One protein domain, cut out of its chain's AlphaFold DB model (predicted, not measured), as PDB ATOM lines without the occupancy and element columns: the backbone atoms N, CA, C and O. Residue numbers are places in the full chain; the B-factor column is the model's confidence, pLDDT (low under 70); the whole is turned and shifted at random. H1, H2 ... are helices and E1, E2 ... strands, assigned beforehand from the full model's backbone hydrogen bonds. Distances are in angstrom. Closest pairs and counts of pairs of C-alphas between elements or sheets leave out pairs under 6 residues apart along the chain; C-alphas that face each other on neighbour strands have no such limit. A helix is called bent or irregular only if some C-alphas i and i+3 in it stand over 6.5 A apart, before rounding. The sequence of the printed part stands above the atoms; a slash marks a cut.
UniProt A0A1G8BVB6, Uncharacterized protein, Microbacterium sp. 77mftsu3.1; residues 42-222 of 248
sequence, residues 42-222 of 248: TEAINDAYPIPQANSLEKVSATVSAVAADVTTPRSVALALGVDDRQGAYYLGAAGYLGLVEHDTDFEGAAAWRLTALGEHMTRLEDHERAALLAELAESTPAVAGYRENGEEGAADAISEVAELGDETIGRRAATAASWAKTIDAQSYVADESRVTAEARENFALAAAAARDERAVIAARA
ATOM      1  N   THR A  42       5.204  43.107  71.693       49.22
ATOM      2  CA  THR A  42       6.155  44.092  71.164       49.22
ATOM      3  C   THR A  42       6.360  45.294  72.103       49.22
ATOM      4  O   THR A  42       7.428  45.891  72.092       49.22
ATOM      5  N   GLU A  43       5.385  45.628  72.957       55.97
ATOM      6  CA  GLU A  43       5.517  46.653  74.010       55.97
ATOM      7  C   GLU A  43       6.329  46.170  75.228       55.97
ATOM      8  O   GLU A  43       6.619  46.970  76.115       55.97
ATOM      9  N   ALA A  44       6.698  44.884  75.301       65.00
ATOM     10  CA  ALA A  44       7.514  44.353  76.393       65.00
ATOM     11  C   ALA A  44       9.009  44.668  76.229       65.00
ATOM     12  O   ALA A  44       9.735  44.674  77.223       65.00
ATOM     13  N   ILE A  45       9.479  44.939  75.004       83.88
ATOM     14  CA  ILE A  45      10.879  45.303  74.778       83.88
ATOM     15  C   ILE A  45      11.140  46.670  75.402       83.88
ATOM     16  O   ILE A  45      10.482  47.659  75.081       83.88
ATOM     17  N   ASN A  46      12.116  46.715  76.302       88.00
ATOM     18  CA  ASN A  46      12.466  47.918  77.033       88.00
ATOM     19  C   ASN A  46      13.858  48.416  76.636       88.00
ATOM     20  O   ASN A  46      14.879  47.992  77.186       88.00
ATOM     21  N   ASP A  47      13.876  49.388  75.727       86.19
ATOM     22  CA  ASP A  47      15.093  50.013  75.200       86.19
ATOM     23  C   ASP A  47      15.857  50.859  76.237       86.19
ATOM     24  O   ASP A  47      16.960  51.334  75.964       86.19
ATOM     25  N   ALA A  48      15.324  51.032  77.457       89.12
ATOM     26  CA  ALA A  48      16.096  51.587  78.571       89.12
ATOM     27  C   ALA A  48      17.216  50.637  79.038       89.12
ATOM     28  O   ALA A  48      18.139  51.067  79.737       89.12
ATOM     29  N   TYR A  49      17.152  49.358  78.654       92.00
ATOM     30  CA  TYR A  49      18.181  48.361  78.928       92.00
ATOM     31  C   TYR A  49      19.063  48.110  77.701       92.00
ATOM     32  O   TYR A  49      18.607  48.180  76.560       92.00
ATOM     33  N   PRO A  50      20.351  47.778  77.903       91.06
ATOM     34  CA  PRO A  50      21.236  47.457  76.797       91.06
ATOM     35  C   PRO A  50      20.783  46.174  76.088       91.06
ATOM     36  O   PRO A  50      20.442  45.194  76.747       91.06
ATOM     37  N   ILE A  51      20.926  46.140  74.756       93.00
ATOM     38  CA  ILE A  51      20.732  44.925  73.944       93.00
ATOM     39  C   ILE A  51      21.450  43.714  74.599       93.00
ATOM     40  O   ILE A  51      22.635  43.824  74.929       93.00
ATOM     41  N   PRO A  52      20.795  42.562  74.784       94.06
ATOM     42  CA  PRO A  52      21.316  41.468  75.601       94.06
ATOM     43  C   PRO A  52      22.713  40.945  75.212       94.06
ATOM     44  O   PRO A  52      23.062  40.835  74.038       94.06
ATOM     45  N   GLN A  53      23.500  40.569  76.228       92.69
ATOM     46  CA  GLN A  53      24.762  39.805  76.110       92.69
ATOM     47  C   GLN A  53      24.715  38.471  76.883       92.69
ATOM     48  O   GLN A  53      25.745  37.854  77.151       92.69
ATOM     49  N   ALA A  54      23.516  38.050  77.286       95.25
ATOM     50  CA  ALA A  54      23.269  36.866  78.096       95.25
ATOM     51  C   ALA A  54      22.830  35.702  77.200       95.25
ATOM     52  O   ALA A  54      21.676  35.625  76.803       95.25
ATOM     53  N   ASN A  55      23.743  34.794  76.861       95.38
ATOM     54  CA  ASN A  55      23.524  33.785  75.818       95.38
ATOM     55  C   ASN A  55      22.561  32.634  76.176       95.38
ATOM     56  O   ASN A  55      22.071  31.974  75.262       95.38
ATOM     57  N   SER A  56      22.283  32.371  77.457       96.00
ATOM     58  CA  SER A  56      21.355  31.306  77.874       96.00
ATOM     59  C   SER A  56      19.984  31.878  78.209       96.00
ATOM     60  O   SER A  56      19.823  32.605  79.189       96.00
ATOM     61  N   LEU A  57      18.985  31.511  77.413       95.06
ATOM     62  CA  LEU A  57      17.605  31.927  77.640       95.06
ATOM     63  C   LEU A  57      17.043  31.291  78.926       95.06
ATOM     64  O   LEU A  57      16.358  31.940  79.709       95.06
ATOM     65  N   GLU A  58      17.449  30.061  79.233       95.94
ATOM     66  CA  GLU A  58      17.098  29.350  80.465       95.94
ATOM     67  C   GLU A  58      17.581  30.105  81.710       95.94
ATOM     68  O   GLU A  58      16.855  30.242  82.692       95.94
ATOM     69  N   LYS A  59      18.796  30.664  81.671       97.62
ATOM     70  CA  LYS A  59      19.320  31.484  82.772       97.62
ATOM     71  C   LYS A  59      18.638  32.849  82.876       97.62
ATOM     72  O   LYS A  59      18.553  33.383  83.981       97.62
ATOM     73  N   VAL A  60      18.105  33.400  81.782       97.81
ATOM     74  CA  VAL A  60      17.216  34.576  81.845       97.81
ATOM     75  C   VAL A  60      15.932  34.218  82.605       97.81
ATOM     76  O   VAL A  60      15.577  34.928  83.543       97.81
ATOM     77  N   SER A  61      15.307  33.071  82.311       97.06
ATOM     78  CA  SER A  61      14.161  32.556  83.086       97.06
ATOM     79  C   SER A  61      14.496  32.361  84.573       97.06
ATOM     80  O   SER A  61      13.793  32.852  85.466       97.06
ATOM     81  N   ALA A  62      15.626  31.712  84.862       97.38
ATOM     82  CA  ALA A  62      16.093  31.495  86.229       97.38
ATOM     83  C   ALA A  62      16.381  32.816  86.966       97.38
ATOM     84  O   ALA A  62      16.165  32.897  88.174       97.38
ATOM     85  N   THR A  63      16.796  33.870  86.255       98.19
ATOM     86  CA  THR A  63      16.991  35.216  86.820       98.19
ATOM     87  C   THR A  63      15.678  35.814  87.312       98.19
ATOM     88  O   THR A  63      15.636  36.347  88.417       98.19
ATOM     89  N   VAL A  64      14.589  35.672  86.551       97.88
ATOM     90  CA  VAL A  64      13.251  36.113  86.986       97.88
ATOM     91  C   VAL A  64      12.829  35.366  88.253       97.88
ATOM     92  O   VAL A  64      12.392  35.979  89.226       97.88
ATOM     93  N   SER A  65      13.043  34.046  88.285       97.25
ATOM     94  CA  SER A  65      12.786  33.232  89.482       97.25
ATOM     95  C   SER A  65      13.646  33.651  90.682       97.25
ATOM     96  O   SER A  65      13.169  33.622  91.816       97.25
ATOM     97  N   ALA A  66      14.897  34.055  90.451       97.38
ATOM     98  CA  ALA A  66      15.802  34.522  91.496       97.38
ATOM     99  C   ALA A  66      15.336  35.870  92.074       97.38
ATOM    100  O   ALA A  66      15.247  36.017  93.294       97.38
ATOM    101  N   VAL A  67      14.958  36.827  91.221       97.06
ATOM    102  CA  VAL A  67      14.422  38.129  91.656       97.06
ATOM    103  C   VAL A  67      13.128  37.946  92.454       97.06
ATOM    104  O   VAL A  67      12.966  38.571  93.502       97.06
ATOM    105  N   ALA A  68      12.256  37.018  92.044       96.38
ATOM    106  CA  ALA A  68      11.066  36.635  92.813       96.38
ATOM    107  C   ALA A  68      11.395  36.102  94.224       96.38
ATOM    108  O   ALA A  68      10.572  36.191  95.133       96.38
ATOM    109  N   ALA A  69      12.600  35.559  94.410       96.00
ATOM    110  CA  ALA A  69      13.120  35.036  95.670       96.00
ATOM    111  C   ALA A  69      14.004  36.043  96.442       96.00
ATOM    112  O   ALA A  69      14.786  35.628  97.298       96.00
ATOM    113  N   ASP A  70      13.887  37.349  96.165       94.50
ATOM    114  CA  ASP A  70      14.666  38.433  96.799       94.50
ATOM    115  C   ASP A  70      16.184  38.372  96.496       94.50
ATOM    116  O   ASP A  70      17.016  38.913  97.227       94.50
ATOM    117  N   VAL A  71      16.564  37.743  95.377       95.81
ATOM    118  CA  VAL A  71      17.922  37.792  94.811       95.81
ATOM    119  C   VAL A  71      18.014  38.981  93.853       95.81
ATOM    120  O   VAL A  71      17.809  38.857  92.646       95.81
ATOM    121  N   THR A  72      18.263  40.163  94.408       93.62
ATOM    122  CA  THR A  72      18.012  41.444  93.724       93.62
ATOM    123  C   THR A  72      19.266  42.247  93.383       93.62
ATOM    124  O   THR A  72      19.152  43.401  92.970       93.62
ATOM    125  N   THR A  73      20.465  41.669  93.523       93.00
ATOM    126  CA  THR A  73      21.735  42.327  93.155       93.00
ATOM    127  C   THR A  73      22.472  41.547  92.063       93.00
ATOM    128  O   THR A  73      22.376  40.321  92.026       93.00
ATOM    129  N   PRO A  74      23.275  42.195  91.196       94.31
ATOM    130  CA  PRO A  74      24.033  41.486  90.162       94.31
ATOM    131  C   PRO A  74      24.906  40.353  90.703       94.31
ATOM    132  O   PRO A  74      24.909  39.253  90.159       94.31
ATOM    133  N   ARG A  75      25.605  40.594  91.815       94.69
ATOM    134  CA  ARG A  75      26.464  39.587  92.439       94.69
ATOM    135  C   ARG A  75      25.661  38.411  92.996       94.69
ATOM    136  O   ARG A  75      26.067  37.264  92.834       94.69
ATOM    137  N   SER A  76      24.533  38.677  93.654       95.19
ATOM    138  CA  SER A  76      23.684  37.609  94.191       95.19
ATOM    139  C   SER A  76      23.009  36.800  93.080       95.19
ATOM    140  O   SER A  76      22.935  35.579  93.187       95.19
ATOM    141  N   VAL A  77      22.619  37.433  91.968       96.69
ATOM    142  CA  VAL A  77      22.128  36.728  90.775       96.69
ATOM    143  C   VAL A  77      23.219  35.848  90.168       96.69
ATOM    144  O   VAL A  77      22.957  34.685  89.871       96.69
ATOM    145  N   ALA A  78      24.453  36.343  90.037       96.94
ATOM    146  CA  ALA A  78      25.564  35.525  89.548       96.94
ATOM    147  C   ALA A  78      25.782  34.272  90.415       96.94
ATOM    148  O   ALA A  78      25.918  33.165  89.887       96.94
ATOM    149  N   LEU A  79      25.719  34.440  91.742       96.75
ATOM    150  CA  LEU A  79      25.780  33.343  92.706       96.75
ATOM    151  C   LEU A  79      24.622  32.351  92.523       96.75
ATOM    152  O   LEU A  79      24.862  31.147  92.494       96.75
ATOM    153  N   ALA A  80      23.389  32.837  92.371       97.31
ATOM    154  CA  ALA A  80      22.221  31.984  92.163       97.31
ATOM    155  C   ALA A  80      22.345  31.130  90.889       97.31
ATOM    156  O   ALA A  80      22.055  29.937  90.911       97.31
ATOM    157  N   LEU A  81      22.828  31.730  89.799       96.81
ATOM    158  CA  LEU A  81      22.964  31.088  88.488       96.81
ATOM    159  C   LEU A  81      24.238  30.241  88.325       96.81
ATOM    160  O   LEU A  81      24.428  29.633  87.267       96.81
ATOM    161  N   GLY A  82      25.144  30.248  89.310       95.81
ATOM    162  CA  GLY A  82      26.440  29.573  89.212       95.81
ATOM    163  C   GLY A  82      27.321  30.115  88.078       95.81
ATOM    164  O   GLY A  82      27.973  29.342  87.374       95.81
ATOM    165  N   VAL A  83      27.305  31.431  87.854       96.00
ATOM    166  CA  VAL A  83      28.118  32.128  86.837       96.00
ATOM    167  C   VAL A  83      29.098  33.099  87.491       96.00
ATOM    168  O   VAL A  83      29.046  33.329  88.697       96.00
ATOM    169  N   ASP A  84      30.014  33.672  86.708       94.81
ATOM    170  CA  ASP A  84      30.909  34.703  87.230       94.81
ATOM    171  C   ASP A  84      30.166  36.008  87.560       94.81
ATOM    172  O   ASP A  84      29.155  36.347  86.941       94.81
ATOM    173  N   ASP A  85      30.707  36.767  88.516       90.38
ATOM    174  CA  ASP A  85      30.100  37.990  89.057       90.38
ATOM    175  C   ASP A  85      29.670  39.004  87.983       90.38
ATOM    176  O   ASP A  85      28.684  39.718  88.166       90.38
ATOM    177  N   ARG A  86      30.387  39.085  86.849       89.94
ATOM    178  CA  ARG A  86      30.064  40.053  85.786       89.94
ATOM    179  C   ARG A  86      28.811  39.650  85.017       89.94
ATOM    180  O   ARG A  86      28.074  40.521  84.561       89.94
ATOM    181  N   GLN A  87      28.558  38.350  84.890       95.31
ATOM    182  CA  GLN A  87      27.424  37.826  84.132       95.31
ATOM    183  C   GLN A  87      26.088  38.117  84.812       95.31
ATOM    184  O   GLN A  87      25.093  38.280  84.115       95.31
ATOM    185  N   GLY A  88      26.045  38.244  86.142       96.00
ATOM    186  CA  GLY A  88      24.798  38.554  86.844       96.00
ATOM    187  C   GLY A  88      24.148  39.858  86.367       96.00
ATOM    188  O   GLY A  88      22.939  39.907  86.158       96.00
ATOM    189  N   ALA A  89      24.955  40.887  86.079       94.50
ATOM    190  CA  ALA A  89      24.463  42.135  85.493       94.50
ATOM    191  C   ALA A  89      23.945  41.947  84.056       94.50
ATOM    192  O   ALA A  89      22.963  42.580  83.678       94.50
ATOM    193  N   TYR A  90      24.570  41.073  83.259       96.38
ATOM    194  CA  TYR A  90      24.107  40.778  81.899       96.38
ATOM    195  C   TYR A  90      22.777  40.034  81.894       96.38
ATOM    196  O   TYR A  90      21.916  40.362  81.083       96.38
ATOM    197  N   TYR A  91      22.582  39.080  82.805       97.75
ATOM    198  CA  TYR A  91      21.320  38.351  82.922       97.75
ATOM    199  C   TYR A  91      20.181  39.232  83.449       97.75
ATOM    200  O   TYR A  91      19.085  39.188  82.895       97.75
ATOM    201  N   LEU A  92      20.443  40.097  84.436       96.38
ATOM    202  CA  LEU A  92      19.475  41.108  84.880       96.38
ATOM    203  C   LEU A  92      19.145  42.110  83.769       96.38
ATOM    204  O   LEU A  92      17.977  42.392  83.528       96.38
ATOM    205  N   GLY A  93      20.157  42.598  83.047       95.88
ATOM    206  CA  GLY A  93      19.964  43.495  81.908       95.88
ATOM    207  C   GLY A  93      19.164  42.851  80.775       95.88
ATOM    208  O   GLY A  93      18.296  43.501  80.211       95.88
ATOM    209  N   ALA A  94      19.398  41.570  80.479       97.31
ATOM    210  CA  ALA A  94      18.631  40.830  79.480       97.31
ATOM    211  C   ALA A  94      17.174  40.609  79.913       97.31
ATOM    212  O   ALA A  94      16.266  40.826  79.117       97.31
ATOM    213  N   ALA A  95      16.937  40.240  81.176       97.50
ATOM    214  CA  ALA A  95      15.584  40.148  81.720       97.50
ATOM    215  C   ALA A  95      14.878  41.519  81.715       97.50
ATOM    216  O   ALA A  95      13.681  41.593  81.442       97.50
ATOM    217  N   GLY A  96      15.615  42.605  81.976       96.62
ATOM    218  CA  GLY A  96      15.102  43.972  81.910       96.62
ATOM    219  C   GLY A  96      14.752  44.396  80.488       96.62
ATOM    220  O   GLY A  96      13.682  44.948  80.261       96.62
ATOM    221  N   TYR A  97      15.605  44.054  79.521       96.25
ATOM    222  CA  TYR A  97      15.368  44.289  78.097       96.25
ATOM    223  C   TYR A  97      14.108  43.578  77.587       96.25
ATOM    224  O   TYR A  97      13.375  44.147  76.788       96.25
ATOM    225  N   LEU A  98      13.815  42.373  78.089       96.50
ATOM    226  CA  LEU A  98      12.573  41.641  77.796       96.50
ATOM    227  C   LEU A  98      11.367  42.107  78.639       96.50
ATOM    228  O   LEU A  98      10.317  41.466  78.618       96.50
ATOM    229  N   GLY A  99      11.521  43.174  79.429       96.25
ATOM    230  CA  GLY A  99      10.446  43.755  80.231       96.25
ATOM    231  C   GLY A  99      10.011  42.908  81.425       96.25
ATOM    232  O   GLY A  99       8.916  43.116  81.941       96.25
ATOM    233  N   LEU A 100      10.827  41.949  81.876       96.81
ATOM    234  CA  LEU A 100      10.494  41.010  82.961       96.81
ATOM    235  C   LEU A 100      10.903  41.529  84.340       96.81
ATOM    236  O   LEU A 100      10.269  41.220  85.350       96.81
ATOM    237  N   VAL A 101      11.970  42.320  84.390       96.25
ATOM    238  CA  VAL A 101      12.458  42.955  85.615       96.25
ATOM    239  C   VAL A 101      12.691  44.431  85.370       96.25
ATOM    240  O   VAL A 101      12.875  44.874  84.239       96.25
ATOM    241  N   GLU A 102      12.716  45.198  86.446       94.50
ATOM    242  CA  GLU A 102      13.104  46.590  86.392       94.50
ATOM    243  C   GLU A 102      14.001  46.971  87.560       94.50
ATOM    244  O   GLU A 102      13.952  46.386  88.643       94.50
ATOM    245  N   HIS A 103      14.855  47.954  87.306       88.62
ATOM    246  CA  HIS A 103      15.725  48.536  88.300       88.62
ATOM    247  C   HIS A 103      14.988  49.665  89.019       88.62
ATOM    248  O   HIS A 103      14.699  50.699  88.414       88.62
ATOM    249  N   ASP A 104      14.719  49.484  90.310       77.81
ATOM    250  CA  ASP A 104      14.192  50.538  91.167       77.81
ATOM    251  C   ASP A 104      15.257  51.019  92.151       77.81
ATOM    252  O   ASP A 104      16.156  50.277  92.551       77.81
ATOM    253  N   THR A 105      15.159  52.283  92.544       68.00
ATOM    254  CA  THR A 105      15.906  52.778  93.701       68.00
ATOM    255  C   THR A 105      14.946  52.765  94.872       68.00
ATOM    256  O   THR A 105      13.957  53.496  94.859       68.00
ATOM    257  N   ASP A 106      15.209  51.925  95.872       62.03
ATOM    258  CA  ASP A 106      14.359  51.907  97.055       62.03
ATOM    259  C   ASP A 106      14.461  53.226  97.851       62.03
ATOM    260  O   ASP A 106      15.328  54.077  97.622       62.03
ATOM    261  N   PHE A 107      13.548  53.412  98.809       49.25
ATOM    262  CA  PHE A 107      13.512  54.601  99.670       49.25
ATOM    263  C   PHE A 107      14.785  54.792 100.515       49.25
ATOM    264  O   PHE A 107      15.016  55.891 101.018       49.25
ATOM    265  N   GLU A 108      15.604  53.749 100.677       55.50
ATOM    266  CA  GLU A 108      16.872  53.780 101.415       55.50
ATOM    267  C   GLU A 108      18.067  54.111 100.501       55.50
ATOM    268  O   GLU A 108      19.212  54.171 100.956       55.50
ATOM    269  N   GLY A 109      17.807  54.383  99.217       56.91
ATOM    270  CA  GLY A 109      18.817  54.720  98.221       56.91
ATOM    271  C   GLY A 109      19.595  53.509  97.707       56.91
ATOM    272  O   GLY A 109      20.583  53.690  96.989       56.91
ATOM    273  N   ALA A 110      19.183  52.287  98.056       64.12
ATOM    274  CA  ALA A 110      19.757  51.073  97.514       64.12
ATOM    275  C   ALA A 110      19.036  50.699  96.209       64.12
ATOM    276  O   ALA A 110      17.836  50.446  96.139       64.12
ATOM    277  N   ALA A 111      19.818  50.678  95.139       69.25
ATOM    278  CA  ALA A 111      19.439  50.115  93.857       69.25
ATOM    279  C   ALA A 111      19.077  48.625  94.016       69.25
ATOM    280  O   ALA A 111      19.928  47.827  94.422       69.25
ATOM    281  N   ALA A 112      17.841  48.249  93.688       82.00
ATOM    282  CA  ALA A 112      17.375  46.869  93.731       82.00
ATOM    283  C   ALA A 112      16.574  46.523  92.475       82.00
ATOM    284  O   ALA A 112      15.780  47.310  91.962       82.00
ATOM    285  N   TRP A 113      16.775  45.304  91.986       92.38
ATOM    286  CA  TRP A 113      15.973  44.765  90.897       92.38
ATOM    287  C   TRP A 113      14.669  44.188  91.439       92.38
ATOM    288  O   TRP A 113      14.679  43.461  92.431       92.38
ATOM    289  N   ARG A 114      13.554  44.480  90.771       94.38
ATOM    290  CA  ARG A 114      12.231  43.923  91.076       94.38
ATOM    291  C   ARG A 114      11.569  43.371  89.821       94.38
ATOM    292  O   ARG A 114      11.992  43.670  88.708       94.38
ATOM    293  N   LEU A 115      10.536  42.557  90.001       95.50
ATOM    294  CA  LEU A 115       9.718  42.080  88.890       95.50
ATOM    295  C   LEU A 115       8.848  43.217  88.343       95.50
ATOM    296  O   LEU A 115       8.346  44.040  89.106       95.50
ATOM    297  N   THR A 116       8.639  43.230  87.030       95.31
ATOM    298  CA  THR A 116       7.524  43.972  86.422       95.31
ATOM    299  C   THR A 116       6.231  43.159  86.557       95.31
ATOM    300  O   THR A 116       6.259  41.987  86.937       95.31
ATOM    301  N   ALA A 117       5.090  43.722  86.147       94.56
ATOM    302  CA  ALA A 117       3.838  42.962  86.057       94.56
ATOM    303  C   ALA A 117       3.956  41.716  85.147       94.56
ATOM    304  O   ALA A 117       3.361  40.676  85.437       94.56
ATOM    305  N   LEU A 118       4.748  41.795  84.069       96.00
ATOM    306  CA  LEU A 118       5.017  40.658  83.185       96.00
ATOM    307  C   LEU A 118       5.898  39.609  83.877       96.00
ATOM    308  O   LEU A 118       5.603  38.417  83.800       96.00
ATOM    309  N   GLY A 119       6.926  40.038  84.615       96.81
ATOM    310  CA  GLY A 119       7.741  39.144  85.441       96.81
ATOM    311  C   GLY A 119       6.923  38.421  86.514       96.81
ATOM    312  O   GLY A 119       7.038  37.208  86.669       96.81
ATOM    313  N   GLU A 120       6.034  39.129  87.216       96.75
ATOM    314  CA  GLU A 120       5.107  38.540  88.195       96.75
ATOM    315  C   GLU A 120       4.086  37.584  87.566       96.75
ATOM    316  O   GLU A 120       3.593  36.653  88.209       96.75
ATOM    317  N   HIS A 121       3.702  37.818  86.313       96.25
ATOM    318  CA  HIS A 121       2.888  36.865  85.573       96.25
ATOM    319  C   HIS A 121       3.686  35.595  85.267       96.25
ATOM    320  O   HIS A 121       3.223  34.502  85.590       96.25
ATOM    321  N   MET A 122       4.905  35.744  84.746       95.75
ATOM    322  CA  MET A 122       5.787  34.637  84.374       95.75
ATOM    323  C   MET A 122       6.094  33.687  85.542       95.75
ATOM    324  O   MET A 122       6.161  32.477  85.341       95.75
ATOM    325  N   THR A 123       6.238  34.194  86.772       95.69
ATOM    326  CA  THR A 123       6.518  33.355  87.958       95.69
ATOM    327  C   THR A 123       5.360  32.446  88.369       95.69
ATOM    328  O   THR A 123       5.563  31.517  89.148       95.69
ATOM    329  N   ARG A 124       4.151  32.703  87.859       95.19
ATOM    330  CA  ARG A 124       2.944  31.905  88.123       95.19
ATOM    331  C   ARG A 124       2.645  30.883  87.027       95.19
ATOM    332  O   ARG A 124       1.706  30.112  87.188       95.19
ATOM    333  N   LEU A 125       3.401  30.912  85.932       94.31
ATOM    334  CA  LEU A 125       3.242  30.004  84.804       94.31
ATOM    335  C   LEU A 125       3.912  28.657  85.073       94.31
ATOM    336  O   LEU A 125       4.979  28.585  85.695       94.31
ATOM    337  N   GLU A 126       3.313  27.601  84.530       92.00
ATOM    338  CA  GLU A 126       3.944  26.285  84.470       92.00
ATOM    339  C   GLU A 126       5.181  26.325  83.558       92.00
ATOM    340  O   GLU A 126       5.326  27.203  82.707       92.00
ATOM    341  N   ASP A 127       6.084  25.355  83.699       89.50
ATOM    342  CA  ASP A 127       7.383  25.365  83.005       89.50
ATOM    343  C   ASP A 127       7.267  25.521  81.478       89.50
ATOM    344  O   ASP A 127       7.967  26.327  80.868       89.50
ATOM    345  N   HIS A 128       6.326  24.810  80.854       91.00
ATOM    346  CA  HIS A 128       6.096  24.898  79.412       91.00
ATOM    347  C   HIS A 128       5.515  26.251  78.968       91.00
ATOM    348  O   HIS A 128       5.883  26.751  77.908       91.00
ATOM    349  N   GLU A 129       4.637  26.855  79.771       93.44
ATOM    350  CA  GLU A 129       4.049  28.173  79.496       93.44
ATOM    351  C   GLU A 129       5.096  29.273  79.668       93.44
ATOM    352  O   GLU A 129       5.180  30.191  78.858       93.44
ATOM    353  N   ARG A 130       5.944  29.148  80.694       94.25
ATOM    354  CA  ARG A 130       7.068  30.048  80.945       94.25
ATOM    355  C   ARG A 130       8.089  30.003  79.812       94.25
ATOM    356  O   ARG A 130       8.505  31.054  79.328       94.25
ATOM    357  N   ALA A 131       8.460  28.803  79.366       91.88
ATOM    358  CA  ALA A 131       9.345  28.614  78.223       91.88
ATOM    359  C   ALA A 131       8.738  29.210  76.940       91.88
ATOM    360  O   ALA A 131       9.438  29.916  76.215       91.88
ATOM    361  N   ALA A 132       7.442  28.982  76.690       93.19
ATOM    362  CA  ALA A 132       6.730  29.533  75.538       93.19
ATOM    363  C   ALA A 132       6.676  31.069  75.562       93.19
ATOM    364  O   ALA A 132       7.032  31.693  74.566       93.19
ATOM    365  N   LEU A 133       6.323  31.674  76.702       94.62
ATOM    366  CA  LEU A 133       6.333  33.128  76.877       94.62
ATOM    367  C   LEU A 133       7.726  33.704  76.604       94.62
ATOM    368  O   LEU A 133       7.866  34.688  75.886       94.62
ATOM    369  N   LEU A 134       8.770  33.086  77.158       95.38
ATOM    370  CA  LEU A 134      10.132  33.582  76.993       95.38
ATOM    371  C   LEU A 134      10.640  33.433  75.550       95.38
ATOM    372  O   LEU A 134      11.352  34.311  75.065       95.38
ATOM    373  N   ALA A 135      10.250  32.358  74.857       95.00
ATOM    374  CA  ALA A 135      10.517  32.195  73.432       95.00
ATOM    375  C   ALA A 135       9.816  33.283  72.611       95.00
ATOM    376  O   ALA A 135      10.454  33.916  71.779       95.00
ATOM    377  N   GLU A 136       8.539  33.551  72.881       95.19
ATOM    378  CA  GLU A 136       7.772  34.593  72.192       95.19
ATOM    379  C   GLU A 136       8.380  35.988  72.403       95.19
ATOM    380  O   GLU A 136       8.561  36.742  71.445       95.19
ATOM    381  N   LEU A 137       8.786  36.308  73.637       95.81
ATOM    382  CA  LEU A 137       9.487  37.555  73.945       95.81
ATOM    383  C   LEU A 137      10.816  37.653  73.188       95.81
ATOM    384  O   LEU A 137      11.086  38.677  72.565       95.81
ATOM    385  N   ALA A 138      11.625  36.590  73.188       95.81
ATOM    386  CA  ALA A 138      12.905  36.565  72.487       95.81
ATOM    387  C   ALA A 138      12.743  36.703  70.962       95.81
ATOM    388  O   ALA A 138      13.454  37.507  70.360       95.81
ATOM    389  N   GLU A 139      11.792  35.991  70.349       94.62
ATOM    390  CA  GLU A 139      11.473  36.088  68.912       94.62
ATOM    391  C   GLU A 139      10.991  37.481  68.506       94.62
ATOM    392  O   GLU A 139      11.229  37.910  67.380       94.62
ATOM    393  N   SER A 140      10.352  38.221  69.417       92.88
ATOM    394  CA  SER A 140       9.916  39.589  69.123       92.88
ATOM    395  C   SER A 140      11.061  40.608  69.096       92.88
ATOM    396  O   SER A 140      10.861  41.736  68.642       92.88
ATOM    397  N   THR A 141      12.269  40.236  69.541       94.19
ATOM    398  CA  THR A 141      13.428  41.141  69.522       94.19
ATOM    399  C   THR A 141      13.978  41.341  68.104       94.19
ATOM    400  O   THR A 141      14.148  40.358  67.376       94.19
ATOM    401  N   PRO A 142      14.358  42.577  67.709       93.88
ATOM    402  CA  PRO A 142      14.910  42.839  66.378       93.88
ATOM    403  C   PRO A 142      16.130  41.976  66.037       93.88
ATOM    404  O   PRO A 142      16.266  41.507  64.913       93.88
ATOM    405  N   ALA A 143      17.001  41.713  67.015       95.62
ATOM    406  CA  ALA A 143      18.205  40.917  66.799       95.62
ATOM    407  C   ALA A 143      17.898  39.435  66.513       95.62
ATOM    408  O   ALA A 143      18.562  38.826  65.674       95.62
ATOM    409  N   VAL A 144      16.904  38.840  67.188       96.56
ATOM    410  CA  VAL A 144      16.480  37.457  66.907       96.56
ATOM    411  C   VAL A 144      15.719  37.396  65.587       96.56
ATOM    412  O   VAL A 144      16.019  36.523  64.778       96.56
ATOM    413  N   ALA A 145      14.827  38.351  65.311       94.94
ATOM    414  CA  ALA A 145      14.149  38.444  64.018       94.94
ATOM    415  C   ALA A 145      15.155  38.556  62.854       94.94
ATOM    416  O   ALA A 145      15.111  37.759  61.917       94.94
ATOM    417  N   GLY A 146      16.148  39.445  62.968       96.38
ATOM    418  CA  GLY A 146      17.239  39.566  61.997       96.38
ATOM    419  C   GLY A 146      18.055  38.275  61.858       96.38
ATOM    420  O   GLY A 146      18.398  37.875  60.743       96.38
ATOM    421  N   TYR A 147      18.301  37.563  62.967       97.81
ATOM    422  CA  TYR A 147      18.938  36.245  62.928       97.81
ATOM    423  C   TYR A 147      18.120  35.213  62.142       97.81
ATOM    424  O   TYR A 147      18.682  34.426  61.378       97.81
ATOM    425  N   ARG A 148      16.796  35.197  62.315       96.06
ATOM    426  CA  ARG A 148      15.903  34.272  61.602       96.06
ATOM    427  C   ARG A 148      15.896  34.535  60.097       96.06
ATOM    428  O   ARG A 148      15.801  33.583  59.324       96.06
ATOM    429  N   GLU A 149      16.019  35.793  59.687       96.06
ATOM    430  CA  GLU A 149      16.015  36.183  58.277       96.06
ATOM    431  C   GLU A 149      17.347  35.884  57.579       96.06
ATOM    432  O   GLU A 149      17.350  35.248  56.526       96.06
ATOM    433  N   ASN A 150      18.474  36.316  58.161       96.81
ATOM    434  CA  ASN A 150      19.779  36.292  57.484       96.81
ATOM    435  C   ASN A 150      20.933  35.758  58.357       96.81
ATOM    436  O   ASN A 150      22.106  35.986  58.061       96.81
ATOM    437  N   GLY A 151      20.639  35.030  59.435       96.44
ATOM    438  CA  GLY A 151      21.656  34.477  60.330       96.44
ATOM    439  C   GLY A 151      22.419  35.552  61.109       96.44
ATOM    440  O   GLY A 151      21.895  36.615  61.427       96.44
ATOM    441  N   GLU A 152      23.678  35.281  61.460       95.12
ATOM    442  CA  GLU A 152      24.474  36.188  62.308       95.12
ATOM    443  C   GLU A 152      24.658  37.589  61.698       95.12
ATOM    444  O   GLU A 152      24.720  38.563  62.446       95.12
ATOM    445  N   GLU A 153      24.685  37.697  60.365       95.88
ATOM    446  CA  GLU A 153      24.751  38.976  59.647       95.88
ATOM    447  C   GLU A 153      23.465  39.788  59.847       95.88
ATOM    448  O   GLU A 153      23.533  40.922  60.307       95.88
ATOM    449  N   GLY A 154      22.290  39.177  59.656       97.25
ATOM    450  CA  GLY A 154      21.013  39.862  59.891       97.25
ATOM    451  C   GLY A 154      20.815  40.305  61.340       97.25
ATOM    452  O   GLY A 154      20.264  41.373  61.597       97.25
ATOM    453  N   ALA A 155      21.307  39.524  62.304       97.12
ATOM    454  CA  ALA A 155      21.306  39.930  63.707       97.12
ATOM    455  C   ALA A 155      22.207  41.153  63.953       97.12
ATOM    456  O   ALA A 155      21.830  42.062  64.690       97.12
ATOM    457  N   ALA A 156      23.401  41.171  63.353       96.69
ATOM    458  CA  ALA A 156      24.343  42.280  63.465       96.69
ATOM    459  C   ALA A 156      23.808  43.557  62.799       96.69
ATOM    460  O   ALA A 156      23.929  44.635  63.387       96.69
ATOM    461  N   ASP A 157      23.173  43.434  61.634       96.56
ATOM    462  CA  ASP A 157      22.529  44.541  60.926       96.56
ATOM    463  C   ASP A 157      21.406  45.145  61.777       96.56
ATOM    464  O   ASP A 157      21.443  46.336  62.086       96.56
ATOM    465  N   ALA A 158      20.489  44.312  62.285       95.31
ATOM    466  CA  ALA A 158      19.396  44.761  63.148       95.31
ATOM    467  C   ALA A 158      19.896  45.472  64.421       95.31
ATOM    468  O   ALA A 158      19.294  46.444  64.873       95.31
ATOM    469  N   ILE A 159      21.012  45.017  65.004       94.88
ATOM    470  CA  ILE A 159      21.644  45.675  66.159       94.88
ATOM    471  C   ILE A 159      22.250  47.028  65.766       94.88
ATOM    472  O   ILE A 159      22.128  47.991  66.524       94.88
ATOM    473  N   SER A 160      22.902  47.104  64.605       93.75
ATOM    474  CA  SER A 160      23.555  48.321  64.106       93.75
ATOM    475  C   SER A 160      22.553  49.431  63.791       93.75
ATOM    476  O   SER A 160      22.867  50.607  63.950       93.75
ATOM    477  N   GLU A 161      21.340  49.066  63.370       92.19
ATOM    478  CA  GLU A 161      20.263  50.017  63.078       92.19
ATOM    479  C   GLU A 161      19.742  50.740  64.326       92.19
ATOM    480  O   GLU A 161      19.299  51.886  64.234       92.19
ATOM    481  N   VAL A 162      19.802  50.089  65.492       88.31
ATOM    482  CA  VAL A 162      19.199  50.600  66.735       88.31
ATOM    483  C   VAL A 162      20.223  51.041  67.784       88.31
ATOM    484  O   VAL A 162      19.845  51.664  68.777       88.31
ATOM    485  N   ALA A 163      21.514  50.737  67.603       89.19
ATOM    486  CA  ALA A 163      22.550  51.079  68.572       89.19
ATOM    487  C   ALA A 163      23.906  51.419  67.935       89.19
ATOM    488  O   ALA A 163      24.466  50.661  67.147       89.19
ATOM    489  N   GLU A 164      24.505  52.520  68.390       90.69
ATOM    490  CA  GLU A 164      25.869  52.915  68.026       90.69
ATOM    491  C   GLU A 164      26.898  52.136  68.864       90.69
ATOM    492  O   GLU A 164      27.313  52.557  69.949       90.69
ATOM    493  N   LEU A 165      27.302  50.961  68.381       91.12
ATOM    494  CA  LEU A 165      28.254  50.070  69.047       91.12
ATOM    495  C   LEU A 165      29.437  49.747  68.128       91.12
ATOM    496  O   LEU A 165      29.328  49.793  66.911       91.12
ATOM    497  N   GLY A 166      30.587  49.394  68.710       93.81
ATOM    498  CA  GLY A 166      31.720  48.888  67.928       93.81
ATOM    499  C   GLY A 166      31.505  47.440  67.470       93.81
ATOM    500  O   GLY A 166      30.904  46.654  68.207       93.81
ATOM    501  N   ASP A 167      32.073  47.077  66.319       91.75
ATOM    502  CA  ASP A 167      31.883  45.790  65.625       91.75
ATOM    503  C   ASP A 167      32.031  44.556  66.535       91.75
ATOM    504  O   ASP A 167      31.187  43.662  66.528       91.75
ATOM    505  N   GLU A 168      33.051  44.516  67.401       94.00
ATOM    506  CA  GLU A 168      33.238  43.402  68.348       94.00
ATOM    507  C   GLU A 168      32.073  43.263  69.343       94.00
ATOM    508  O   GLU A 168      31.711  42.167  69.775       94.00
ATOM    509  N   THR A 169      31.475  44.384  69.753       94.12
ATOM    510  CA  THR A 169      30.326  44.386  70.666       94.12
ATOM    511  C   THR A 169      29.056  43.958  69.951       94.12
ATOM    512  O   THR A 169      28.276  43.216  70.550       94.12
ATOM    513  N   ILE A 170      28.893  44.367  68.693       95.44
ATOM    514  CA  ILE A 170      27.798  43.930  67.827       95.44
ATOM    515  C   ILE A 170      27.880  42.419  67.627       95.44
ATOM    516  O   ILE A 170      26.926  41.724  67.958       95.44
ATOM    517  N   GLY A 171      29.044  41.885  67.242       95.19
ATOM    518  CA  GLY A 171      29.240  40.443  67.059       95.19
ATOM    519  C   GLY A 171      28.905  39.622  68.310       95.19
ATOM    520  O   GLY A 171      28.224  38.603  68.229       95.19
ATOM    521  N   ARG A 172      29.293  40.092  69.507       94.31
ATOM    522  CA  ARG A 172      28.924  39.426  70.776       94.31
ATOM    523  C   ARG A 172      27.414  39.429  71.048       94.31
ATOM    524  O   ARG A 172      26.893  38.466  71.608       94.31
ATOM    525  N   ARG A 173      26.714  40.507  70.691       95.69
ATOM    526  CA  ARG A 173      25.257  40.631  70.877       95.69
ATOM    527  C   ARG A 173      24.492  39.835  69.814       95.69
ATOM    528  O   ARG A 173      23.552  39.128  70.158       95.69
ATOM    529  N   ALA A 174      24.972  39.815  68.572       96.62
ATOM    530  CA  ALA A 174      24.467  38.944  67.512       96.62
ATOM    531  C   ALA A 174      24.594  37.458  67.892       96.62
ATOM    532  O   ALA A 174      23.646  36.692  67.741       96.62
ATOM    533  N   ALA A 175      25.716  37.059  68.502       96.62
ATOM    534  CA  ALA A 175      25.887  35.705  69.029       96.62
ATOM    535  C   ALA A 175      24.885  35.362  70.149       96.62
ATOM    536  O   ALA A 175      24.498  34.203  70.294       96.62
ATOM    537  N   THR A 176      24.434  36.355  70.927       97.00
ATOM    538  CA  THR A 176      23.371  36.165  71.927       97.00
ATOM    539  C   THR A 176      22.037  35.863  71.247       97.00
ATOM    540  O   THR A 176      21.412  34.862  71.587       97.00
ATOM    541  N   ALA A 177      21.654  36.642  70.230       97.00
ATOM    542  CA  ALA A 177      20.446  36.388  69.440       97.00
ATOM    543  C   ALA A 177      20.478  35.014  68.749       97.00
ATOM    544  O   ALA A 177      19.517  34.250  68.830       97.00
ATOM    545  N   ALA A 178      21.620  34.653  68.156       97.44
ATOM    546  CA  ALA A 178      21.831  33.338  67.561       97.44
ATOM    547  C   ALA A 178      21.680  32.204  68.586       97.44
ATOM    548  O   ALA A 178      21.103  31.161  68.282       97.44
ATOM    549  N   SER A 179      22.212  32.391  69.798       97.38
ATOM    550  CA  SER A 179      22.091  31.422  70.889       97.38
ATOM    551  C   SER A 179      20.632  31.244  71.306       97.38
ATOM    552  O   SER A 179      20.160  30.115  71.381       97.38
ATOM    553  N   TRP A 180      19.893  32.341  71.490       97.50
ATOM    554  CA  TRP A 180      18.474  32.295  71.851       97.50
ATOM    555  C   TRP A 180      17.627  31.602  70.787       97.50
ATOM    556  O   TRP A 180      16.880  30.689  71.124       97.50
ATOM    557  N   ALA A 181      17.799  31.947  69.510       97.19
ATOM    558  CA  ALA A 181      17.081  31.295  68.414       97.19
ATOM    559  C   ALA A 181      17.342  29.778  68.373       97.19
ATOM    560  O   ALA A 181      16.412  28.981  68.257       97.19
ATOM    561  N   LYS A 182      18.607  29.360  68.536       96.06
ATOM    562  CA  LYS A 182      18.982  27.935  68.591       96.06
ATOM    563  C   LYS A 182      18.377  27.226  69.802       96.06
ATOM    564  O   LYS A 182      17.951  26.083  69.668       96.06
ATOM    565  N   THR A 183      18.352  27.884  70.959       95.56
ATOM    566  CA  THR A 183      17.695  27.370  72.167       95.56
ATOM    567  C   THR A 183      16.202  27.169  71.922       95.56
ATOM    568  O   THR A 183      15.692  26.096  72.211       95.56
ATOM    569  N   ILE A 184      15.512  28.145  71.331       94.31
ATOM    570  CA  ILE A 184      14.067  28.068  71.052       94.31
ATOM    571  C   ILE A 184      13.738  26.911  70.100       94.31
ATOM    572  O   ILE A 184      12.749  26.207  70.299       94.31
ATOM    573  N   ASP A 185      14.587  26.667  69.101       93.56
ATOM    574  CA  ASP A 185      14.416  25.556  68.155       93.56
ATOM    575  C   ASP A 185      14.732  24.179  68.767       93.56
ATOM    576  O   ASP A 185      14.413  23.137  68.177       93.56
ATOM    577  N   ALA A 186      15.391  24.138  69.927       93.19
ATOM    578  CA  ALA A 186      15.794  22.892  70.552       93.19
ATOM    579  C   ALA A 186      14.583  22.164  71.150       93.19
ATOM    580  O   ALA A 186      13.873  22.672  72.014       93.19
ATOM    581  N   GLN A 187      14.410  20.893  70.778       81.88
ATOM    582  CA  GLN A 187      13.363  20.034  71.349       81.88
ATOM    583  C   GLN A 187      13.490  19.865  72.873       81.88
ATOM    584  O   GLN A 187      12.513  19.523  73.535       81.88
ATOM    585  N   SER A 188      14.689  20.077  73.425       87.25
ATOM    586  CA  SER A 188      14.967  19.968  74.857       87.25
ATOM    587  C   SER A 188      14.688  21.245  75.645       87.25
ATOM    588  O   SER A 188      14.748  21.180  76.868       87.25
ATOM    589  N   TYR A 189      14.346  22.367  74.999       89.19
ATOM    590  CA  TYR A 189      14.306  23.682  75.646       89.19
ATOM    591  C   TYR A 189      13.485  23.708  76.936       89.19
ATOM    592  O   TYR A 189      13.994  24.126  77.968       89.19
ATOM    593  N   VAL A 190      12.254  23.189  76.917       87.94
ATOM    594  CA  VAL A 190      11.401  23.154  78.119       87.94
ATOM    595  C   VAL A 190      12.061  22.351  79.247       87.94
ATOM    596  O   VAL A 190      12.059  22.781  80.394       87.94
ATOM    597  N   ALA A 191      12.664  21.201  78.934       87.06
ATOM    598  CA  ALA A 191      13.326  20.370  79.937       87.06
ATOM    599  C   ALA A 191      14.617  21.016  80.471       87.06
ATOM    600  O   ALA A 191      14.912  20.911  81.664       87.06
ATOM    601  N   ASP A 192      15.379  21.685  79.604       89.00
ATOM    602  CA  ASP A 192      16.578  22.428  79.984       89.00
ATOM    603  C   ASP A 192      16.237  23.656  80.834       89.00
ATOM    604  O   ASP A 192      16.902  23.890  81.843       89.00
ATOM    605  N   GLU A 193      15.168  24.381  80.501       91.19
ATOM    606  CA  GLU A 193      14.642  25.498  81.288       91.19
ATOM    607  C   GLU A 193      14.249  25.041  82.696       91.19
ATOM    608  O   GLU A 193      14.760  25.590  83.676       91.19
ATOM    609  N   SER A 194      13.434  23.984  82.812       87.12
ATOM    610  CA  SER A 194      13.049  23.409  84.106       87.12
ATOM    611  C   SER A 194      14.270  23.020  84.938       87.12
ATOM    612  O   SER A 194      14.337  23.320  86.133       87.12
ATOM    613  N   ARG A 195      15.251  22.352  84.317       93.00
ATOM    614  CA  ARG A 195      16.465  21.878  84.993       93.00
ATOM    615  C   ARG A 195      17.330  23.039  85.477       93.00
ATOM    616  O   ARG A 195      17.700  23.054  86.646       93.00
ATOM    617  N   VAL A 196      17.637  24.005  84.613       92.06
ATOM    618  CA  VAL A 196      18.475  25.167  84.957       92.06
ATOM    619  C   VAL A 196      17.817  26.003  86.052       92.06
ATOM    620  O   VAL A 196      18.482  26.404  87.007       92.06
ATOM    621  N   THR A 197      16.505  26.224  85.963       89.31
ATOM    622  CA  THR A 197      15.763  26.942  87.001       89.31
ATOM    623  C   THR A 197      15.760  26.166  88.325       89.31
ATOM    624  O   THR A 197      15.906  26.772  89.388       89.31
ATOM    625  N   ALA A 198      15.645  24.832  88.302       90.94
ATOM    626  CA  ALA A 198      15.746  24.001  89.504       90.94
ATOM    627  C   ALA A 198      17.146  24.047  90.140       90.94
ATOM    628  O   ALA A 198      17.245  24.272  91.343       90.94
ATOM    629  N   GLU A 199      18.211  23.913  89.344       91.69
ATOM    630  CA  GLU A 199      19.604  24.034  89.802       91.69
ATOM    631  C   GLU A 199      19.859  25.408  90.445       91.69
ATOM    632  O   GLU A 199      20.454  25.502  91.517       91.69
ATOM    633  N   ALA A 200      19.353  26.488  89.840       92.44
ATOM    634  CA  ALA A 200      19.501  27.830  90.395       92.44
ATOM    635  C   ALA A 200      18.767  27.990  91.741       92.44
ATOM    636  O   ALA A 200      19.297  28.611  92.668       92.44
ATOM    637  N   ARG A 201      17.572  27.392  91.881       92.69
ATOM    638  CA  ARG A 201      16.757  27.449  93.109       92.69
ATOM    639  C   ARG A 201      17.479  26.892  94.334       92.69
ATOM    640  O   ARG A 201      17.249  27.393  95.434       92.69
ATOM    641  N   GLU A 202      18.379  25.924  94.158       94.69
ATOM    642  CA  GLU A 202      19.202  25.387  95.251       94.69
ATOM    643  C   GLU A 202      20.058  26.477  95.921       94.69
ATOM    644  O   GLU A 202      20.311  26.422  97.127       94.69
ATOM    645  N   ASN A 203      20.430  27.517  95.170       95.25
ATOM    646  CA  ASN A 203      21.274  28.613  95.641       95.25
ATOM    647  C   ASN A 203      20.486  29.838  96.134       95.25
ATOM    648  O   ASN A 203      21.082  30.742  96.722       95.25
ATOM    649  N   PHE A 204      19.164  29.902  95.931       96.62
ATOM    650  CA  PHE A 204      18.386  31.130  96.164       96.62
ATOM    651  C   PHE A 204      18.425  31.609  97.611       96.62
ATOM    652  O   PHE A 204      18.595  32.799  97.850       96.62
ATOM    653  N   ALA A 205      18.324  30.707  98.590       94.88
ATOM    654  CA  ALA A 205      18.342  31.103  99.998       94.88
ATOM    655  C   ALA A 205      19.670  31.778 100.393       94.88
ATOM    656  O   ALA A 205      19.673  32.804 101.078       94.88
ATOM    657  N   LEU A 206      20.792  31.222  99.923       95.62
ATOM    658  CA  LEU A 206      22.125  31.782 100.137       95.62
ATOM    659  C   LEU A 206      22.294  33.105  99.381       95.62
ATOM    660  O   LEU A 206      22.775  34.087  99.947       95.62
ATOM    661  N   ALA A 207      21.866  33.145  98.120       95.62
ATOM    662  CA  ALA A 207      21.954  34.327  97.275       95.62
ATOM    663  C   ALA A 207      21.109  35.494  97.809       95.62
ATOM    664  O   ALA A 207      21.594  36.620  97.862       95.62
ATOM    665  N   ALA A 208      19.896  35.232  98.297       94.81
ATOM    666  CA  ALA A 208      19.029  36.248  98.890       94.81
ATOM    667  C   ALA A 208      19.623  36.813 100.192       94.81
ATOM    668  O   ALA A 208      19.518  38.008 100.464       94.81
ATOM    669  N   ALA A 209      20.292  35.981 100.998       94.31
ATOM    670  CA  ALA A 209      21.040  36.468 102.159       94.31
ATOM    671  C   ALA A 209      22.186  37.401 101.739       94.31
ATOM    672  O   ALA A 209      22.290  38.506 102.267       94.31
ATOM    673  N   ALA A 210      22.967  37.012 100.728       92.69
ATOM    674  CA  ALA A 210      24.029  37.856 100.183       92.69
ATOM    675  C   ALA A 210      23.491  39.181  99.605       92.69
ATOM    676  O   ALA A 210      24.106  40.227  99.803       92.69
ATOM    677  N   ALA A 211      22.327  39.155  98.945       91.62
ATOM    678  CA  ALA A 211      21.662  40.350  98.427       91.62
ATOM    679  C   ALA A 211      21.275  41.325  99.550       91.62
ATOM    680  O   ALA A 211      21.465  42.533  99.424       91.62
ATOM    681  N   ARG A 212      20.741  40.815 100.668       90.69
ATOM    682  CA  ARG A 212      20.413  41.637 101.846       90.69
ATOM    683  C   ARG A 212      21.657  42.255 102.477       90.69
ATOM    684  O   ARG A 212      21.643  43.449 102.768       90.69
ATOM    685  N   ASP A 213      22.725  41.480 102.637       91.50
ATOM    686  CA  ASP A 213      23.984  41.979 103.197       91.50
ATOM    687  C   ASP A 213      24.601  43.074 102.311       91.50
ATOM    688  O   ASP A 213      25.039  44.113 102.807       91.50
ATOM    689  N   GLU A 214      24.596  42.879 100.990       89.06
ATOM    690  CA  GLU A 214      25.095  43.865 100.027       89.06
ATOM    691  C   GLU A 214      24.282  45.164 100.071       89.06
ATOM    692  O   GLU A 214      24.862  46.248 100.175       89.06
ATOM    693  N   ARG A 215      22.948  45.062 100.076       86.81
ATOM    694  CA  ARG A 215      22.061  46.226 100.213       86.81
ATOM    695  C   ARG A 215      22.294  46.971 101.522       86.81
ATOM    696  O   ARG A 215      22.423  48.190 101.494       86.81
ATOM    697  N   ALA A 216      22.449  46.263 102.642       86.69
ATOM    698  CA  ALA A 216      22.746  46.887 103.932       86.69
ATOM    699  C   ALA A 216      24.076  47.665 103.911       86.69
ATOM    700  O   ALA A 216      24.169  48.759 104.470       86.69
ATOM    701  N   VAL A 217      25.104  47.142 103.231       87.50
ATOM    702  CA  VAL A 217      26.385  47.845 103.051       87.50
ATOM    703  C   VAL A 217      26.232  49.085 102.165       87.50
ATOM    704  O   VAL A 217      26.852  50.110 102.457       87.50
ATOM    705  N   ILE A 218      25.434  49.011 101.095       83.81
ATOM    706  CA  ILE A 218      25.162  50.148 100.202       83.81
ATOM    707  C   ILE A 218      24.380  51.234 100.945       83.81
ATOM    708  O   ILE A 218      24.831  52.377 100.976       83.81
ATOM    709  N   ALA A 219      23.283  50.874 101.612       81.38
ATOM    710  CA  ALA A 219      22.464  51.791 102.400       81.38
ATOM    711  C   ALA A 219      23.285  52.478 103.505       81.38
ATOM    712  O   ALA A 219      23.207  53.691 103.687       81.38
ATOM    713  N   ALA A 220      24.178  51.746 104.185       82.88
ATOM    714  CA  ALA A 220      25.074  52.324 105.192       82.88
ATOM    715  C   ALA A 220      26.095  53.330 104.620       82.88
ATOM    716  O   ALA A 220      26.639  54.147 105.367       82.88
ATOM    717  N   ARG A 221      26.392  53.257 103.316       81.38
ATOM    718  CA  ARG A 221      27.291  54.177 102.600       81.38
ATOM    719  C   ARG A 221      26.549  55.291 101.868       81.38
ATOM    720  O   ARG A 221      27.206  56.240 101.438       81.38
ATOM    721  N   ALA A 222      25.232  55.175 101.702       72.50
ATOM    722  CA  ALA A 222      24.432  56.179 101.027       72.50
ATOM    723  C   ALA A 222      24.576  57.522 101.765       72.50
ATOM    724  O   ALA A 222      24.574  57.557 103.002       72.50
TER     725      ALA A 222
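What this domain is: This is residues 42 to 222 of the 248 residues of an uncharacterized protein of Microbacterium sp. 77mftsu3.1 (UniProt A0A1G8BVB6). A core of crossed helices, H1, H2 and H3, sits within an open bracket of three long helices, with H7 at one end, H8 along one side over H1, and H9 at the other end beside H2. The bent helix H6 folds back on itself and packs on H7 at the end far from H9; H5 fills the corner by H7 and H8, and a small hairpin, E1 and E2, lies by H1 and H3. The printed part has 181 residues with nine named helices and two named strands, in the order H1 H2 H3 E1 E2 H4 H5 H6 H7 H8 H9; the sheet, E1 - E2, is antiparallel. The class is mostly helix, and the helix packing is mostly crossed, with 2 of 12 touching pairs at a shallow tilt. The whole is compact, with a radius of gyration of the C-alphas of 16.0 A and spans of 50, 36 and 29 A.

Where its parts are: Residues 42 to 56 hold no named element. H1 is residues 57 to 68, 17.2 A long, and begins at C-alpha 57 (17.605, 31.927, 77.640). H2 is residues 74 to 81, and H3 is residues 85 to 97, 19.4 A long. E1, residues 101 to 105, and E2, residues 111 to 115, measure 13.2 A and 13.6 A. H4 is residues 117 to 122, and H5 is residues 127 to 139, 18.2 A long. H6, residues 142 to 162, was assigned as one helix by its hydrogen bonds but is bent, with C-alphas 149 and 152 9.4 A apart; its arms are H6a, residues 142 to 149, and H6b, residues 152 to 162. H7 is residues 167 to 185, 26.8 A long, beginning at C-alpha 167 (31.883, 45.790, 65.625). H8 is residues 189 to 201, 18.0 A, and H9 is residues 204 to 221, 25.5 A, ending at C-alpha 221 (27.291, 54.177, 102.600).

How they stand to each other: H1 and H2 are the hub, touching four helices each. H1 touches H8 at a steep tilt of 38 degrees, the same way, closest at the C-alphas of Ala 62 and Thr 197, 4.6 A. H1 touches H3 about perpendicular at 90 degrees, with residues 59 to 64 alone, closest at the C-alphas of Val 60 and Tyr 91, 5.7 A. H2 touches H3 at 87 degrees, closest at the C-alphas of Ala 78 and Gly 88, 4.1 A. H9 touches H2 with residues 204 to 211 alone, at a shallow tilt of 6 degrees, opposite ways; the C-alphas of Ser 76 and Ala 207 are closest, 4.8 A. E1 and E2 form a hairpin, with N 102 and O 114 2.8 A apart and N 104 and O 112 2.9 A apart, within hydrogen-bond range. The closest C-alphas of H1 and E2 are those of Val 67 and Arg 114, 6.2 A. H4 touches no helix but is near H1 and H5. H5 touches H7 with residues 135 to 139 alone, closest at the C-alphas of Ala 135 and Ile 184, 5.9 A. H6a and H6b run opposite ways at a shallow tilt of 33 degrees, only just short of steep. H7 touches H6b with residues 170 to 178 alone, closest at the C-alphas of Ala 155 and Ala 174, 5.0 A. H7 and H9 are apart. Every O i to N i+4 pair is within hydrogen-bond range in H1, H2, H4, H5, H6a, H7, H8 and H9; in H3 it is 7 of 9, in H6b 6 of 7.

The domain as a whole: The two C-alphas farthest apart, those of Asn 150 and Ala 220, are 50.6 A apart. The printed part has no cut, and the links between its named elements are tight. The mean pLDDT of the printed part is 91.7; residues 42 to 44 and 105 to 111 are under 70.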